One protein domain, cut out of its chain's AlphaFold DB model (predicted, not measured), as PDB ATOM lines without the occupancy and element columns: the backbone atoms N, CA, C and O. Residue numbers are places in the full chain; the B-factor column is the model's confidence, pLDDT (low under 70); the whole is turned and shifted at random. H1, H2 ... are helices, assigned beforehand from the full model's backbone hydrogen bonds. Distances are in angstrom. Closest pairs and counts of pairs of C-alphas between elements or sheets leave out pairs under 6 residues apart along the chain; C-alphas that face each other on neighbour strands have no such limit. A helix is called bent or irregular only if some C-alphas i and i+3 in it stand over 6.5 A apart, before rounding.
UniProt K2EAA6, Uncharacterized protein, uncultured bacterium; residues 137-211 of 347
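This is residues 137 to 211 of the 347 residues of an uncharacterized protein of uncultured bacterium (UniProt K2EAA6). The model shows two separate lobes joined by a long strap of chain: H1, H2 and H3 are grouped at one end with their centres in a triangle, and H4 is by itself at the other end. Residues 179 to 194, with no named element, run between the two and help make the length. The printed part has 75 residues with four named helices, in the order H1, H2, H3, H4, and no named strand, and its class is all helix. It is loose, with a radius of gyration of the C-alphas of 16.1 A, and its outline is a rod of 47 by 20 by 14 A.

H3, residues 165 to 178, touches H1, residues 140 to 149, with residues 174 to 178 alone. Their closest C-alphas, those of Val 142 and Thr 178, are 6.2 A apart. They run opposite ways at a steep tilt of 43 degrees. H2, residues 155 to 162, and H3 only just touch, with 3 pairs of C-alphas within 8 A, and only at the corner by their link; H3 does so with residues 167 to 171 alone. Their closest C-alphas, those of Cys 162 and Cys 171, are 5.7 A apart. H1 and H2 are close but not clearly touching, the C-alphas of Ala 146 and Cys 158 being closest at 7.2 A. H4, residues 195 to 204, is apart from H1, H2 and H3. In H1, H2 and H4 every O i to N i+4 pair is within hydrogen-bond range; in H3 8 of 10 are.

H3 is the longest helix, 20.2 A from C-alpha 165 to C-alpha 178, and irregular: C-alphas 166 and 169 are 7.6 A apart. H1 measures 14.1 A from C-alpha 140 at (163.139, 222.964, 307.585), H2 10.3 A, and H4 14.5 A to C-alpha 204 at (183.841, 230.954, 264.811).

The C-alphas of Lys 140 and Glu 204, the two farthest apart, are 48.2 A apart. The printed part has no cut. The links H1 to H2 and H2 to H3 are tight; H3 to H4 is long. Mean pLDDT of the printed part is 83.8, with residues 181 to 186 and 211 under 70.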
ATOM      1  N   PRO A 137     165.562 219.638 299.674       76.69
ATOM      2  CA  PRO A 137     164.851 220.898 299.432       76.69
ATOM      3  C   PRO A 137     163.748 221.188 300.463       76.69
ATOM      4  O   PRO A 137     163.445 222.347 300.725       76.69
ATOM      5  N   GLY A 138     163.166 220.139 301.055       77.06
ATOM      6  CA  GLY A 138     162.184 220.204 302.138       77.06
ATOM      7  C   GLY A 138     162.767 220.171 303.559       77.06
ATOM      8  O   GLY A 138     162.001 220.025 304.510       77.06
ATOM      9  N   ASP A 139     164.090 220.274 303.746       83.56
ATOM     10  CA  ASP A 139     164.669 220.471 305.084       83.56
ATOM     11  C   ASP A 139     164.153 221.797 305.666       83.56
ATOM     12  O   ASP A 139     164.157 222.831 304.995       83.56
ATOM     13  N   LYS A 140     163.723 221.787 306.932       85.81
ATOM     14  CA  LYS A 140     163.139 222.964 307.585       85.81
ATOM     15  C   LYS A 140     164.041 224.207 307.499       85.81
ATOM     16  O   LYS A 140     163.530 225.289 307.234       85.81
ATOM     17  N   LYS A 141     165.359 224.065 307.658       87.00
ATOM     18  CA  LYS A 141     166.326 225.178 307.588       87.00
ATOM     19  C   LYS A 141     166.539 225.664 306.155       87.00
ATOM     20  O   LYS A 141     166.852 226.834 305.938       87.00
ATOM     21  N   VAL A 142     166.382 224.769 305.179       90.19
ATOM     22  CA  VAL A 142     166.409 225.105 303.749       90.19
ATOM     23  C   VAL A 142     165.153 225.895 303.382       90.19
ATOM     24  O   VAL A 142     165.284 226.944 302.761       90.19
ATOM     25  N   LEU A 143     163.968 225.473 303.837       90.69
ATOM     26  CA  LEU A 143     162.706 226.193 303.620       90.69
ATOM     27  C   LEU A 143     162.625 227.527 304.383       90.69
ATOM     28  O   LEU A 143     162.114 228.501 303.840       90.69
ATOM     29  N   GLU A 144     163.175 227.618 305.598       93.50
ATOM     30  CA  GLU A 144     163.300 228.889 306.333       93.50
ATOM     31  C   GLU A 144     164.142 229.904 305.537       93.50
ATOM     32  O   GLU A 144     163.679 231.018 305.279       93.50
ATOM     33  N   LYS A 145     165.314 229.490 305.029       92.12
ATOM     34  CA  LYS A 145     166.124 230.301 304.101       92.12
ATOM     35  C   LYS A 145     165.425 230.574 302.767       92.12
ATOM     36  O   LYS A 145     165.618 231.638 302.186       92.12
ATOM     37  N   ALA A 146     164.634 229.636 302.250       94.19
ATOM     38  CA  ALA A 146     163.907 229.821 300.997       94.19
ATOM     39  C   ALA A 146     162.808 230.886 301.141       94.19
ATOM     40  O   ALA A 146     162.574 231.664 300.214       94.19
ATOM     41  N   LYS A 147     162.194 230.985 302.324       95.44
ATOM     42  CA  LYS A 147     161.171 231.988 302.627       95.44
ATOM     43  C   LYS A 147     161.764 233.386 302.774       95.44
ATOM     44  O   LYS A 147     161.160 234.342 302.300       95.44
ATOM     45  N   GLU A 148     162.952 233.485 303.367       94.25
ATOM     46  CA  GLU A 148     163.740 234.721 303.452       94.25
ATOM     47  C   GLU A 148     164.261 235.174 302.076       94.25
ATOM     48  O   GLU A 148     164.020 236.303 301.655       94.25
ATOM     49  N   ILE A 149     164.963 234.289 301.358       92.69
ATOM     50  CA  ILE A 149     165.672 234.635 300.121       92.69
ATOM     51  C   ILE A 149     164.715 234.631 298.930       92.69
ATOM     52  O   ILE A 149     164.561 235.643 298.246       92.69
ATOM     53  N   LEU A 150     164.093 233.490 298.626       92.88
ATOM     54  CA  LEU A 150     163.301 233.305 297.406       92.88
ATOM     55  C   LEU A 150     161.875 233.850 297.534       92.88
ATOM     56  O   LEU A 150     161.370 234.379 296.544       92.88
ATOM     57  N   GLY A 151     161.282 233.783 298.728       94.50
ATOM     58  CA  GLY A 151     159.874 234.107 298.992       94.50
ATOM     59  C   GLY A 151     158.941 232.889 298.947       94.50
ATOM     60  O   GLY A 151     157.733 233.053 298.817       94.50
ATOM     61  N   CYS A 152     159.491 231.673 299.035       95.25
ATOM     62  CA  CYS A 152     158.759 230.404 298.977       95.25
ATOM     63  C   CYS A 152     158.940 229.579 300.254       95.25
ATOM     64  O   CYS A 152     159.945 229.694 300.944       95.25
ATOM     65  N   ASP A 153     157.974 228.725 300.566       92.44
ATOM     66  CA  ASP A 153     157.890 227.991 301.835       92.44
ATOM     67  C   ASP A 153     157.612 226.487 301.686       92.44
ATOM     68  O   ASP A 153     157.425 225.788 302.681       92.44
ATOM     69  N   SER A 154     157.642 225.969 300.458       89.19
ATOM     70  CA  SER A 154     157.580 224.539 300.148       89.19
ATOM     71  C   SER A 154     158.468 224.216 298.941       89.19
ATOM     72  O   SER A 154     158.676 225.100 298.103       89.19
ATOM     73  N   PRO A 155     158.941 222.967 298.764       86.69
ATOM     74  CA  PRO A 155     159.723 222.587 297.584       86.69
ATOM     75  C   PRO A 155     158.990 222.885 296.269       86.69
ATOM     76  O   PRO A 155     159.601 223.357 295.311       86.69
ATOM     77  N   THR A 156     157.666 222.702 296.249       87.12
ATOM     78  CA  THR A 156     156.812 222.994 295.088       87.12
ATOM     79  C   THR A 156     156.699 224.499 294.803       87.12
ATOM     80  O   THR A 156     156.896 224.910 293.658       87.12
ATOM     81  N   SER A 157     156.453 225.346 295.814       93.00
ATOM     82  CA  SER A 157     156.403 226.808 295.611       93.00
ATOM     83  C   SER A 157     157.777 227.394 295.259       93.00
ATOM     84  O   SER A 157     157.859 228.316 294.448       93.00
ATOM     85  N   CYS A 158     158.869 226.817 295.772       92.69
ATOM     86  CA  CYS A 158     160.229 227.192 295.381       92.69
ATOM     87  C   CYS A 158     160.568 226.777 293.948       92.69
ATOM     88  O   CYS A 158     161.112 227.582 293.193       92.69
ATOM     89  N   LYS A 159     160.198 225.557 293.539       89.69
ATOM     90  CA  LYS A 159     160.377 225.079 292.164       89.69
ATOM     91  C   LYS A 159     159.689 226.007 291.155       89.69
ATOM     92  O   LYS A 159     160.348 226.474 290.233       89.69
ATOM     93  N   ALA A 160     158.425 226.365 291.392       92.56
ATOM     94  CA  ALA A 160     157.660 227.254 290.511       92.56
ATOM     95  C   ALA A 160     158.235 228.686 290.399       92.56
ATOM     96  O   ALA A 160     157.996 229.374 289.405       92.56
ATOM     97  N   ILE A 161     159.002 229.146 291.397       92.94
ATOM     98  CA  ILE A 161     159.797 230.381 291.310       92.94
ATOM     99  C   ILE A 161     161.057 230.142 290.466       92.94
ATOM    100  O   ILE A 161     161.325 230.913 289.547       92.94
ATOM    101  N   CYS A 162     161.808 229.073 290.739       90.25
ATOM    102  CA  CYS A 162     163.100 228.792 290.105       90.25
ATOM    103  C   CYS A 162     163.029 228.291 288.652       90.25
ATOM    104  O   CYS A 162     164.037 228.343 287.950       90.25
ATOM    105  N   GLU A 163     161.865 227.840 288.185       86.69
ATOM    106  CA  GLU A 163     161.606 227.537 286.769       86.69
ATOM    107  C   GLU A 163     161.465 228.807 285.903       86.69
ATOM    108  O   GLU A 163     161.534 228.727 284.677       86.69
ATOM    109  N   GLN A 164     161.317 229.991 286.511       86.12
ATOM    110  CA  GLN A 164     161.234 231.269 285.797       86.12
ATOM    111  C   GLN A 164     162.635 231.832 285.519       86.12
ATOM    112  O   GLN A 164     163.438 231.985 286.441       86.12
ATOM    113  N   GLU A 165     162.903 232.228 284.269       83.44
ATOM    114  CA  GLU A 165     164.210 232.742 283.821       83.44
ATOM    115  C   GLU A 165     164.759 233.855 284.732       83.44
ATOM    116  O   GLU A 165     165.896 233.782 285.195       83.44
ATOM    117  N   ALA A 166     163.909 234.828 285.076       88.31
ATOM    118  CA  ALA A 166     164.249 235.983 285.911       88.31
ATOM    119  C   ALA A 166     164.694 235.628 287.347       88.31
ATOM    120  O   ALA A 166     165.303 236.457 288.020       88.31
ATOM    121  N   ASN A 167     164.409 234.411 287.822       89.12
ATOM    122  CA  ASN A 167     164.810 233.941 289.147       89.12
ATOM    123  C   ASN A 167     166.024 233.001 289.112       89.12
ATOM    124  O   ASN A 167     166.512 232.637 290.184       89.12
ATOM    125  N   LYS A 168     166.534 232.598 287.936       83.75
ATOM    126  CA  LYS A 168     167.589 231.572 287.841       83.75
ATOM    127  C   LYS A 168     168.838 231.928 288.637       83.75
ATOM    128  O   LYS A 168     169.307 231.079 289.390       83.75
ATOM    129  N   ASP A 169     169.352 233.152 288.552       86.06
ATOM    130  CA  ASP A 169     170.555 233.553 289.302       86.06
ATOM    131  C   ASP A 169     170.307 233.602 290.817       86.06
ATOM    132  O   ASP A 169     171.122 233.128 291.611       86.06
ATOM    133  N   LYS A 170     169.128 234.081 291.226       89.25
ATOM    134  CA  LYS A 170     168.685 234.129 292.627       89.25
ATOM    135  C   LYS A 170     168.565 232.723 293.230       89.25
ATOM    136  O   LYS A 170     169.084 232.457 294.313       89.25
ATOM    137  N   CYS A 171     167.939 231.802 292.500       90.69
ATOM    138  CA  CYS A 171     167.860 230.386 292.853       90.69
ATOM    139  C   CYS A 171     169.221 229.684 292.779       90.69
ATOM    140  O   CYS A 171     169.483 228.767 293.557       90.69
ATOM    141  N   SER A 172     170.107 230.139 291.892       86.56
ATOM    142  CA  SER A 172     171.468 229.620 291.782       86.56
ATOM    143  C   SER A 172     172.294 229.941 293.019       86.56
ATOM    144  O   SER A 172     173.003 229.082 293.537       86.56
ATOM    145  N   GLU A 173     172.182 231.169 293.515       86.94
ATOM    146  CA  GLU A 173     172.854 231.609 294.732       86.94
ATOM    147  C   GLU A 173     172.243 230.964 295.987       86.94
ATOM    148  O   GLU A 173     172.976 230.442 296.828       86.94
ATOM    149  N   PHE A 174     170.912 230.861 296.062       90.12
ATOM    150  CA  PHE A 174     170.223 230.089 297.102       90.12
ATOM    151  C   PHE A 174     170.715 228.631 297.182       90.12
ATOM    152  O   PHE A 174     171.010 228.150 298.279       90.12
ATOM    153  N   ALA A 175     170.860 227.940 296.044       88.31
ATOM    154  CA  ALA A 175     171.326 226.553 296.002       88.31
ATOM    155  C   ALA A 175     172.748 226.400 296.575       88.31
ATOM    156  O   ALA A 175     172.974 225.555 297.446       88.31
ATOM    157  N   LYS A 176     173.685 227.286 296.190       83.31
ATOM    158  CA  LYS A 176     175.044 227.336 296.770       83.31
ATOM    159  C   LYS A 176     175.008 227.524 298.291       83.31
ATOM    160  O   LYS A 176     175.684 226.801 299.015       83.31
ATOM    161  N   GLN A 177     174.199 228.466 298.784       85.12
ATOM    162  CA  GLN A 177     174.120 228.829 300.209       85.12
ATOM    163  C   GLN A 177     173.371 227.822 301.097       85.12
ATOM    164  O   GLN A 177     173.377 227.952 302.332       85.12
ATOM    165  N   THR A 178     172.691 226.850 300.490       83.50
ATOM    166  CA  THR A 178     171.964 225.775 301.180       83.50
ATOM    167  C   THR A 178     172.596 224.399 300.994       83.50
ATOM    168  O   THR A 178     172.256 223.493 301.749       83.50
ATOM    169  N   GLY A 179     173.537 224.237 300.056       78.25
ATOM    170  CA  GLY A 179     174.103 222.931 299.704       78.25
ATOM    171  C   GLY A 179     173.136 222.057 298.898       78.25
ATOM    172  O   GLY A 179     173.181 220.833 299.005       78.25
ATOM    173  N   LEU A 180     172.233 222.679 298.133       81.62
ATOM    174  CA  LEU A 180     171.369 221.987 297.179       81.62
ATOM    175  C   LEU A 180     172.080 221.821 295.835       81.62
ATOM    176  O   LEU A 180     172.808 222.710 295.388       81.62
ATOM    177  N   GLU A 181     171.803 220.718 295.141       67.06
ATOM    178  CA  GLU A 181     172.177 220.596 293.734       67.06
ATOM    179  C   GLU A 181     171.312 221.513 292.866       67.06
ATOM    180  O   GLU A 181     170.097 221.364 292.751       67.06
ATOM    181  N   GLY A 182     171.975 222.478 292.241       64.44
ATOM    182  CA  GLY A 182     171.385 223.433 291.323       64.44
ATOM    183  C   GLY A 182     172.381 224.540 291.009       64.44
ATOM    184  O   GLY A 182     173.525 224.535 291.465       64.44
ATOM    185  N   GLY A 183     171.941 225.528 290.241       57.34
ATOM    186  CA  GLY A 183     172.574 226.837 290.314       57.34
ATOM    187  C   GLY A 183     173.875 227.060 289.549       57.34
ATOM    188  O   GLY A 183     174.678 227.913 289.932       57.34
ATOM    189  N   LYS A 184     174.088 226.333 288.450       58.34
ATOM    190  CA  LYS A 184     175.017 226.764 287.401       58.34
ATOM    191  C   LYS A 184     174.270 226.850 286.076       58.34
ATOM    192  O   LYS A 184     174.002 225.820 285.459       58.34
ATOM    193  N   ARG A 185     173.971 228.078 285.630       58.34
ATOM    194  CA  ARG A 185     173.719 228.380 284.212       58.34
ATOM    195  C   ARG A 185     174.903 227.787 283.441       58.34
ATOM    196  O   ARG A 185     176.048 228.150 283.711       58.34
ATOM    197  N   ARG A 186     174.642 226.796 282.584       64.00
ATOM    198  CA  ARG A 186     175.658 226.110 281.770       64.00
ATOM    199  C   ARG A 186     176.083 227.055 280.645       64.00
ATOM    200  O   ARG A 186     175.668 226.872 279.511       64.00
ATOM    201  N   VAL A 187     176.853 228.088 280.991       72.06
ATOM    202  CA  VAL A 187     177.515 228.918 279.986       72.06
ATOM    203  C   VAL A 187     178.740 228.191 279.445       72.06
ATOM    204  O   VAL A 187     179.548 227.689 280.231       72.06
ATOM    205  N   GLY A 188     178.851 228.109 278.124       74.62
ATOM    206  CA  GLY A 188     180.058 227.653 277.440       74.62
ATOM    207  C   GLY A 188     181.018 228.811 277.126       74.62
ATOM    208  O   GLY A 188     180.833 229.934 277.616       74.62
ATOM    209  N   PRO A 189     182.048 228.556 276.301       76.75
ATOM    210  CA  PRO A 189     182.908 229.585 275.719       76.75
ATOM    211  C   PRO A 189     182.098 230.736 275.094       76.75
ATOM    212  O   PRO A 189     180.976 230.550 274.629       76.75
ATOM    213  N   GLY A 190     182.619 231.963 275.164       78.75
ATOM    214  CA  GLY A 190     181.899 233.164 274.713       78.75
ATOM    215  C   GLY A 190     180.672 233.572 275.548       78.75
ATOM    216  O   GLY A 190     180.138 234.657 275.336       78.75
ATOM    217  N   GLY A 191     180.232 232.754 276.512       79.75
ATOM    218  CA  GLY A 191     179.021 232.999 277.306       79.75
ATOM    219  C   GLY A 191     177.729 232.435 276.700       79.75
ATOM    220  O   GLY A 191     176.651 232.741 277.214       79.75
ATOM    221  N   CYS A 192     177.834 231.615 275.647       82.31
ATOM    222  CA  CYS A 192     176.717 230.883 275.040       82.31
ATOM    223  C   CYS A 192     175.954 230.035 276.075       82.31
ATOM    224  O   CYS A 192     176.564 229.529 277.014       82.31
ATOM    225  N   ASP A 193     174.637 229.870 275.930       79.31
ATOM    226  CA  ASP A 193     173.771 229.211 276.927       79.31
ATOM    227  C   ASP A 193     172.800 228.160 276.359       79.31
ATOM    228  O   ASP A 193     171.995 227.597 277.105       79.31
ATOM    229  N   SER A 194     172.912 227.855 275.064       76.94
ATOM    230  CA  SER A 194     172.187 226.784 274.372       76.94
ATOM    231  C   SER A 194     173.138 225.949 273.506       76.94
ATOM    232  O   SER A 194     174.246 226.386 273.193       76.94
ATOM    233  N   GLU A 195     172.717 224.751 273.088       78.62
ATOM    234  CA  GLU A 195     173.533 223.912 272.195       78.62
ATOM    235  C   GLU A 195     173.789 224.617 270.852       78.62
ATOM    236  O   GLU A 195     174.898 224.573 270.327       78.62
ATOM    237  N   GLU A 196     172.791 225.329 270.327       82.00
ATOM    238  CA  GLU A 196     172.867 226.082 269.075       82.00
ATOM    239  C   GLU A 196     173.840 227.258 269.178       82.00
ATOM    240  O   GLU A 196     174.730 227.378 268.339       82.00
ATOM    241  N   SER A 197     173.713 228.085 270.221       85.06
ATOM    242  CA  SER A 197     174.576 229.258 270.420       85.06
ATOM    243  C   SER A 197     176.020 228.867 270.735       85.06
ATOM    244  O   SER A 197     176.947 229.508 270.242       85.06
ATOM    245  N   CYS A 198     176.241 227.782 271.486       84.94
ATOM    246  CA  CYS A 198     177.589 227.262 271.707       84.94
ATOM    247  C   CYS A 198     178.173 226.648 270.435       84.94
ATOM    248  O   CYS A 198     179.334 226.885 270.122       84.94
ATOM    249  N   LYS A 199     177.378 225.926 269.641       86.31
ATOM    250  CA  LYS A 199     177.817 225.387 268.348       86.31
ATOM    251  C   LYS A 199     178.172 226.489 267.352       86.31
ATOM    252  O   LYS A 199     179.174 226.358 266.658       86.31
ATOM    253  N   GLU A 200     177.382 227.559 267.287       87.56
ATOM    254  CA  GLU A 200     177.663 228.741 266.467       87.56
ATOM    255  C   GLU A 200     178.969 229.412 266.915       87.56
ATOM    256  O   GLU A 200     179.907 229.497 266.120       87.56
ATOM    257  N   TYR A 201     179.096 229.730 268.208       88.81
ATOM    258  CA  TYR A 201     180.321 230.293 268.775       88.81
ATOM    259  C   TYR A 201     181.553 229.409 268.521       88.81
ATOM    260  O   TYR A 201     182.589 229.902 268.087       88.81
ATOM    261  N   CYS A 202     181.458 228.091 268.709       89.19
ATOM    262  CA  CYS A 202     182.573 227.165 268.496       89.19
ATOM    263  C   CYS A 202     182.963 226.967 267.021       89.19
ATOM    264  O   CYS A 202     184.084 226.523 266.758       89.19
ATOM    265  N   ASN A 203     182.091 227.300 266.060       88.44
ATOM    266  CA  ASN A 203     182.464 227.344 264.641       88.44
ATOM    267  C   ASN A 203     183.352 228.564 264.338       88.44
ATOM    268  O   ASN A 203     184.290 228.452 263.548       88.44
ATOM    269  N   GLU A 204     183.076 229.707 264.972       87.88
ATOM    270  CA  GLU A 204     183.841 230.954 264.811       87.88
ATOM    271  C   GLU A 204     185.106 230.987 265.692       87.88
ATOM    272  O   GLU A 204     186.161 231.455 265.263       87.88
ATOM    273  N   HIS A 205     185.033 230.394 266.889       87.50
ATOM    274  CA  HIS A 205     186.086 230.334 267.908       87.50
ATOM    275  C   HIS A 205     186.601 228.895 268.174       87.50
ATOM    276  O   HIS A 205     186.700 228.458 269.328       87.50
ATOM    277  N   PRO A 206     187.025 228.121 267.148       83.50
ATOM    278  CA  PRO A 206     187.365 226.697 267.281       83.50
ATOM    279  C   PRO A 206     188.651 226.420 268.077       83.50
ATOM    280  O   PRO A 206     189.060 225.267 268.201       83.50
ATOM    281  N   ASN A 207     189.337 227.447 268.589       83.12
ATOM    282  CA  ASN A 207     190.448 227.298 269.532       83.12
ATOM    283  C   ASN A 207     190.018 227.477 270.995       83.12
ATOM    284  O   ASN A 207     190.702 226.968 271.876       83.12
ATOM    285  N   GLU A 208     188.893 228.139 271.255       81.81
ATOM    286  CA  GLU A 208     188.390 228.387 272.612       81.81
ATOM    287  C   GLU A 208     187.562 227.192 273.104       81.81
ATOM    288  O   GLU A 208     187.681 226.787 274.257       81.81
ATOM    289  N   CYS A 209     186.865 226.503 272.193       81.50
ATOM    290  CA  CYS A 209     186.195 225.227 272.480       81.50
ATOM    291  C   CYS A 209     187.135 223.996 272.432       81.50
ATOM    292  O   CYS A 209     186.712 222.863 272.679       81.50
ATOM    293  N   LYS A 210     188.444 224.177 272.183       71.19
ATOM    294  CA  LYS A 210     189.463 223.100 272.232       71.19
ATOM    295  C   LYS A 210     189.846 222.694 273.664       71.19
ATOM    296  O   LYS A 210     191.027 222.574 273.974       71.19
ATOM    297  N   ASN A 211     188.855 222.435 274.519       60.31
ATOM    298  CA  ASN A 211     188.983 221.582 275.713       60.31
ATOM    299  C   ASN A 211     187.631 221.095 276.296       60.31
ATOM    300  O   ASN A 211     187.602 220.576 277.411       60.31
TER     301      ASN A 211